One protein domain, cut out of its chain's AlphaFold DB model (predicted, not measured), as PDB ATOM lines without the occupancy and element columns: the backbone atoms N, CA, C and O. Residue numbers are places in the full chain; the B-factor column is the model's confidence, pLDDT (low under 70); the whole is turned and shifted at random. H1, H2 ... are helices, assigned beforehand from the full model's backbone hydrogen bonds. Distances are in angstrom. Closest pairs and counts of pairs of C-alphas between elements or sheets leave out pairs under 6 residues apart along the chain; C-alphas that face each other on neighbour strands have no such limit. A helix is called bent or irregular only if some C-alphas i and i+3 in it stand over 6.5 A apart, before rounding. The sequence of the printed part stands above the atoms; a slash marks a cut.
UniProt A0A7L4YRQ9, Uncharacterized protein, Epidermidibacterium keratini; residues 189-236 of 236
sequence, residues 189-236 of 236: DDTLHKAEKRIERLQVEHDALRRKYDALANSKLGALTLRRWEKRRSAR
ATOM      1  N   ASP A 189     -26.091  49.646 -11.329       61.53
ATOM      2  CA  ASP A 189     -25.570  50.596 -12.331       61.53
ATOM      3  C   ASP A 189     -24.811  49.864 -13.458       61.53
ATOM      4  O   ASP A 189     -24.825  50.267 -14.622       61.53
ATOM      5  N   ASP A 190     -24.224  48.706 -13.143       66.06
ATOM      6  CA  ASP A 190     -23.564  47.806 -14.084       66.06
ATOM      7  C   ASP A 190     -24.490  47.226 -15.167       66.06
ATOM      8  O   ASP A 190     -24.035  46.961 -16.284       66.06
ATOM      9  N   THR A 191     -25.773  46.992 -14.879       64.81
ATOM     10  CA  THR A 191     -26.734  46.447 -15.858       64.81
ATOM     11  C   THR A 191     -27.211  47.517 -16.833       64.81
ATOM     12  O   THR A 191     -27.243  47.263 -18.042       64.81
ATOM     13  N   LEU A 192     -27.475  48.729 -16.338       70.31
ATOM     14  CA  LEU A 192     -27.804  49.895 -17.160       70.31
ATOM     15  C   LEU A 192     -26.624  50.272 -18.053       70.31
ATOM     16  O   LEU A 192     -26.778  50.371 -19.270       70.31
ATOM     17  N   HIS A 193     -25.416  50.326 -17.495       73.56
ATOM     18  CA  HIS A 193     -24.218  50.648 -18.261       73.56
ATOM     19  C   HIS A 193     -23.892  49.596 -19.342       73.56
ATOM     20  O   HIS A 193     -23.409  49.919 -20.432       73.56
ATOM     21  N   LYS A 194     -24.184  48.310 -19.087       73.19
ATOM     22  CA  LYS A 194     -24.082  47.243 -20.105       73.19
ATOM     23  C   LYS A 194     -25.135  47.395 -21.204       73.19
ATOM     24  O   LYS A 194     -24.818  47.137 -22.369       73.19
ATOM     25  N   ALA A 195     -26.357  47.794 -20.858       71.62
ATOM     26  CA  ALA A 195     -27.420  48.044 -21.826       71.62
ATOM     27  C   ALA A 195     -27.096  49.258 -22.713       71.62
ATOM     28  O   ALA A 195     -27.176  49.148 -23.936       71.62
ATOM     29  N   GLU A 196     -26.621  50.359 -22.128       79.94
ATOM     30  CA  GLU A 196     -26.169  51.558 -22.848       79.94
ATOM     31  C   GLU A 196     -25.044  51.237 -23.833       79.94
ATOM     32  O   GLU A 196     -25.165  51.503 -25.029       79.94
ATOM     33  N   LYS A 197     -23.996  50.534 -23.380       82.62
ATOM     34  CA  LYS A 197     -22.899  50.083 -24.255       82.62
ATOM     35  C   LYS A 197     -23.373  49.185 -25.395       82.62
ATOM     36  O   LYS A 197     -22.782  49.180 -26.479       82.62
ATOM     37  N   ARG A 198     -24.415  48.385 -25.165       79.56
ATOM     38  CA  ARG A 198     -25.000  47.533 -26.206       79.56
ATOM     39  C   ARG A 198     -25.779  48.358 -27.225       79.56
ATOM     40  O   ARG A 198     -25.660  48.077 -28.415       79.56
ATOM     41  N   ILE A 199     -26.519  49.368 -26.779       84.19
ATOM     42  CA  ILE A 199     -27.230  50.305 -27.656       84.19
ATOM     43  C   ILE A 199     -26.230  51.081 -28.515       84.19
ATOM     44  O   ILE A 199     -26.381  51.102 -29.735       84.19
ATOM     45  N   GLU A 200     -25.166  51.624 -27.922       86.06
ATOM     46  CA  GLU A 200     -24.108  52.326 -28.661       86.06
ATOM     47  C   GLU A 200     -23.451  51.423 -29.713       86.06
ATOM     48  O   GLU A 200     -23.285  51.818 -30.869       86.06
ATOM     49  N   ARG A 201     -23.126  50.173 -29.354       85.69
ATOM     50  CA  ARG A 201     -22.559  49.210 -30.311       85.69
ATOM     51  C   ARG A 201     -23.515  48.944 -31.475       85.69
ATOM     52  O   ARG A 201     -23.081  48.962 -32.625       85.69
ATOM     53  N   LEU A 202     -24.796  48.719 -31.189       84.69
ATOM     54  CA  LEU A 202     -25.806  48.469 -32.218       84.69
ATOM     55  C   LEU A 202     -26.006  49.682 -33.132       84.69
ATOM     56  O   LEU A 202     -26.164  49.509 -34.338       84.69
ATOM     57  N   GLN A 203     -25.942  50.903 -32.594       86.12
ATOM     58  CA  GLN A 203     -25.993  52.128 -33.394       86.12
ATOM     59  C   GLN A 203     -24.797  52.232 -34.347       86.12
ATOM     60  O   GLN A 203     -24.979  52.495 -35.534       86.12
ATOM     61  N   VAL A 204     -23.581  51.946 -33.868       87.31
ATOM     62  CA  VAL A 204     -22.372  51.946 -34.710       87.31
ATOM     63  C   VAL A 204     -22.449  50.878 -35.806       87.31
ATOM     64  O   VAL A 204     -22.088  51.142 -36.956       87.31
ATOM     65  N   GLU A 205     -22.928  49.676 -35.481       85.19
ATOM     66  CA  GLU A 205     -23.126  48.599 -36.459       85.19
ATOM     67  C   GLU A 205     -24.178  48.971 -37.508       85.19
ATOM     68  O   GLU A 205     -23.961  48.763 -38.706       85.19
ATOM     69  N   HIS A 206     -25.282  49.578 -37.072       88.31
ATOM     70  CA  HIS A 206     -26.336  50.064 -37.951       88.31
ATOM     71  C   HIS A 206     -25.819  51.152 -38.902       88.31
ATOM     72  O   HIS A 206     -26.038  51.070 -40.112       88.31
ATOM     73  N   ASP A 207     -25.056  52.121 -38.400       86.62
ATOM     74  CA  ASP A 207     -24.452  53.172 -39.222       86.62
ATOM     75  C   ASP A 207     -23.418  52.621 -40.208       86.62
ATOM     76  O   ASP A 207     -23.348  53.055 -41.363       86.62
ATOM     77  N   ALA A 208     -22.626  51.629 -39.797       83.69
ATOM     78  CA  ALA A 208     -21.678  50.957 -40.678       83.69
ATOM     79  C   ALA A 208     -22.391  50.182 -41.797       83.69
ATOM     80  O   ALA A 208     -21.958  50.224 -42.953       83.69
ATOM     81  N   LEU A 209     -23.488  49.491 -41.478       83.56
ATOM     82  CA  LEU A 209     -24.325  48.810 -42.464       83.56
ATOM     83  C   LEU A 209     -24.976  49.808 -43.415       83.56
ATOM     84  O   LEU A 209     -24.898  49.614 -44.626       83.56
ATOM     85  N   ARG A 210     -25.529  50.905 -42.895       87.06
ATOM     86  CA  ARG A 210     -26.123  51.976 -43.698       87.06
ATOM     87  C   ARG A 210     -25.122  52.544 -44.700       87.06
ATOM     88  O   ARG A 210     -25.408  52.564 -45.890       87.06
ATOM     89  N   ARG A 211     -23.899  52.865 -44.266       84.19
ATOM     90  CA  ARG A 211     -22.827  53.333 -45.168       84.19
ATOM     91  C   ARG A 211     -22.463  52.306 -46.242       84.19
ATOM     92  O   ARG A 211     -22.205  52.685 -47.383       84.19
ATOM     93  N   LYS A 212     -22.437  51.008 -45.911       82.69
ATOM     94  CA  LYS A 212     -22.193  49.934 -46.894       82.69
ATOM     95  C   LYS A 212     -23.337  49.823 -47.900       82.69
ATOM     96  O   LYS A 212     -23.067  49.663 -49.088       82.69
ATOM     97  N   TYR A 213     -24.581  49.934 -47.442       83.88
ATOM     98  CA  TYR A 213     -25.758  49.963 -48.307       83.88
ATOM     99  C   TYR A 213     -25.753  51.183 -49.224       83.88
ATOM    100  O   TYR A 213     -25.933  51.017 -50.425       83.88
ATOM    101  N   ASP A 214     -25.444  52.369 -48.707       79.88
ATOM    102  CA  ASP A 214     -25.335  53.594 -49.503       79.88
ATOM    103  C   ASP A 214     -24.206  53.484 -50.543       79.88
ATOM    104  O   ASP A 214     -24.364  53.888 -51.696       79.88
ATOM    105  N   ALA A 215     -23.072  52.872 -50.187       79.56
ATOM    106  CA  ALA A 215     -21.980  52.607 -51.127       79.56
ATOM    107  C   ALA A 215     -22.373  51.593 -52.219       79.56
ATOM    108  O   ALA A 215     -22.025  51.765 -53.390       79.56
ATOM    109  N   LEU A 216     -23.125  50.548 -51.858       78.88
ATOM    110  CA  LEU A 216     -23.674  49.568 -52.800       78.88
ATOM    111  C   LEU A 216     -24.728  50.196 -53.719       78.88
ATOM    112  O   LEU A 216     -24.698  49.960 -54.925       78.88
ATOM    113  N   ALA A 217     -25.615  51.029 -53.181       75.69
ATOM    114  CA  ALA A 217     -26.647  51.731 -53.935       75.69
ATOM    115  C   ALA A 217     -26.055  52.749 -54.922       75.69
ATOM    116  O   ALA A 217     -26.551  52.879 -56.038       75.69
ATOM    117  N   ASN A 218     -24.952  53.408 -54.558       79.19
ATOM    118  CA  ASN A 218     -24.244  54.342 -55.440       79.19
ATOM    119  C   ASN A 218     -23.322  53.652 -56.466       79.19
ATOM    120  O   ASN A 218     -22.837  54.288 -57.404       79.19
ATOM    121  N   SER A 219     -23.091  52.341 -56.342       83.62
ATOM    122  CA  SER A 219     -22.369  51.548 -57.340       83.62
ATOM    123  C   SER A 219     -23.304  51.087 -58.460       83.62
ATOM    124  O   SER A 219     -24.365  50.522 -58.204       83.62
ATOM    125  N   LYS A 220     -22.888  51.233 -59.729       77.94
ATOM    126  CA  LYS A 220     -23.679  50.802 -60.906       77.94
ATOM    127  C   LYS A 220     -24.109  49.330 -60.834       77.94
ATOM    128  O   LYS A 220     -25.201  48.988 -61.281       77.94
ATOM    129  N   LEU A 221     -23.257  48.468 -60.277       78.81
ATOM    130  CA  LEU A 221     -23.502  47.028 -60.137       78.81
ATOM    131  C   LEU A 221     -24.356  46.710 -58.899       78.81
ATOM    132  O   LEU A 221     -25.248  45.862 -58.962       78.81
ATOM    133  N   GLY A 222     -24.137  47.426 -57.793       75.38
ATOM    134  CA  GLY A 222     -24.927  47.267 -56.572       75.38
ATOM    135  C   GLY A 222     -26.364  47.772 -56.736       75.38
ATOM    136  O   GLY A 222     -27.293  47.045 -56.397       75.38
ATOM    137  N   ALA A 223     -26.569  48.910 -57.403       77.50
ATOM    138  CA  ALA A 223     -27.893  49.417 -57.778       77.50
ATOM    139  C   ALA A 223     -28.687  48.419 -58.641       77.50
ATOM    140  O   ALA A 223     -29.882  48.214 -58.444       77.50
ATOM    141  N   LEU A 224     -28.019  47.760 -59.594       81.31
ATOM    142  CA  LEU A 224     -28.621  46.729 -60.448       81.31
ATOM    143  C   LEU A 224     -29.031  45.487 -59.646       81.31
ATOM    144  O   LEU A 224     -30.071  44.882 -59.917       81.31
ATOM    145  N   THR A 225     -28.222  45.120 -58.655       82.31
ATOM    146  CA  THR A 225     -28.479  43.982 -57.765       82.31
ATOM    147  C   THR A 225     -29.643  44.278 -56.819       82.31
ATOM    148  O   THR A 225     -30.544  43.448 -56.707       82.31
ATOM    149  N   LEU A 226     -29.682  45.483 -56.238       77.12
ATOM    150  CA  LEU A 226     -30.783  45.966 -55.401       77.12
ATOM    151  C   LEU A 226     -32.095  46.030 -56.189       77.12
ATOM    152  O   LEU A 226     -33.068  45.412 -55.778       77.12
ATOM    153  N   ARG A 227     -32.097  46.614 -57.395       81.69
ATOM    154  CA  ARG A 227     -33.283  46.628 -58.275       81.69
ATOM    155  C   ARG A 227     -33.783  45.228 -58.635       81.69
ATOM    156  O   ARG A 227     -34.986  44.994 -58.716       81.69
ATOM    157  N   ARG A 228     -32.879  44.271 -58.884       84.38
ATOM    158  CA  ARG A 228     -33.251  42.865 -59.155       84.38
ATOM    159  C   ARG A 228     -33.794  42.148 -57.925       84.38
ATOM    160  O   ARG A 228     -34.533  41.175 -58.081       84.38
ATOM    161  N   TRP A 229     -33.370  42.554 -56.737       82.31
ATOM    162  CA  TRP A 229     -33.875  42.029 -55.479       82.31
ATOM    163  C   TRP A 229     -35.250  42.625 -55.158       82.31
ATOM    164  O   TRP A 229     -36.186  41.861 -54.953       82.31
ATOM    165  N   GLU A 230     -35.418  43.945 -55.271       83.62
ATOM    166  CA  GLU A 230     -36.707  44.644 -55.141       83.62
ATOM    167  C   GLU A 230     -37.753  44.083 -56.106       83.62
ATOM    168  O   GLU A 230     -38.842  43.720 -55.682       83.62
ATOM    169  N   LYS A 231     -37.396  43.897 -57.386       84.88
ATOM    170  CA  LYS A 231     -38.296  43.309 -58.394       84.88
ATOM    171  C   LYS A 231     -38.702  41.864 -58.079       84.88
ATOM    172  O   LYS A 231     -39.774  41.431 -58.484       84.88
ATOM    173  N   ARG A 232     -37.841  41.093 -57.408       78.69
ATOM    174  CA  ARG A 232     -38.179  39.733 -56.950       78.69
ATOM    175  C   ARG A 232     -39.048  39.756 -55.701       78.69
ATOM    176  O   ARG A 232     -39.873  38.868 -55.541       78.69
ATOM    177  N   ARG A 233     -38.859  40.757 -54.841       77.06
ATOM    178  CA  ARG A 233     -39.642  40.950 -53.623       77.06
ATOM    179  C   ARG A 233     -41.058  41.438 -53.919       77.06
ATOM    180  O   ARG A 233     -41.965  40.957 -53.273       77.06
ATOM    181  N   SER A 234     -41.247  42.334 -54.887       70.38
ATOM    182  CA  SER A 234     -42.574  42.845 -55.269       70.38
ATOM    183  C   SER A 234     -43.380  41.911 -56.177       70.38
ATOM    184  O   SER A 234     -44.539  42.189 -56.465       70.38
ATOM    185  N   ALA A 235     -42.761  40.839 -56.676       67.38
ATOM    186  CA  ALA A 235     -43.423  39.793 -57.454       67.38
ATOM    187  C   ALA A 235     -43.832  38.574 -56.599       67.38
ATOM    188  O   ALA A 235     -44.386  37.622 -57.149       67.38
ATOM    189  N   ARG A 236     -43.505  38.589 -55.302       48.59
ATOM    190  CA  ARG A 236     -44.018  37.679 -54.273       48.59
ATOM    191  C   ARG A 236     -45.109  38.409 -53.504       48.59
ATOM    192  O   ARG A 236     -46.070  37.721 -53.116       48.59
TER     193      ARG A 236
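AT A GLANCE: This is residues 189 to 236 of the 236 residues of an uncharacterized protein of Epidermidibacterium keratini (UniProt A0A7L4YRQ9). Two helices meet end to end at a tight corner and make a flat L: the long H1 is one arm and the shorter H2 the other. The two arms come together only near residues 216 to 226, while residues 189 to 212 of H1 stand free, and so do residues 228 to 236, of which 228 to 233 belong to H2. The printed part has 48 residues with two named helices, H1 then H2 along the chain, and no named strand; its class is all helix. The whole is extended, with a radius of gyration of the C-alphas of 16.8 A, and the C-alphas span 49 by 26 by 7 A.

HOW THE PARTS SIT: Start with H1, residues 189 to 218, and go on through Ser 219, the one residue of a tight link, into H2, residues 220 to 233. H1 and H2 touch only at the corner by this link, with 4 pairs of C-alphas within 8 A. Look there at residues 216 to 217, with which alone H1 touches H2, and at residues 222 to 226, with which alone H2 touches H1; the closest C-alphas of the two helices are those of Leu 216 and Gly 222, 4.6 A apart. Their lines stand about perpendicular, but only just, at 73 degrees, and their centres are 25.0 A apart. In the backbone of H1 you will find every O i to N i+4 pair within hydrogen-bond range; in H2 it is 9 of 10.

IN THESE COORDINATES: Find C-alpha 189 at (-25.570, 50.596, -12.331); from there H1 runs 43.3 A to C-alpha 218 at (-24.244, 54.342, -55.440). H2 then runs 20.1 A from C-alpha 220 to C-alpha 233 at (-39.642, 40.950, -53.623). Neither helix is bent.

THE WHOLE: The two C-alphas farthest apart are those of Asp 189 and Ala 235, at 49.7 A. The printed part has no cut, and it ends at Arg 236, the chain's last residue. Read the B-factor column for the model's confidence: the mean pLDDT of the printed part is 78.9, and residues 189 to 191 and 235 to 236 are under 70.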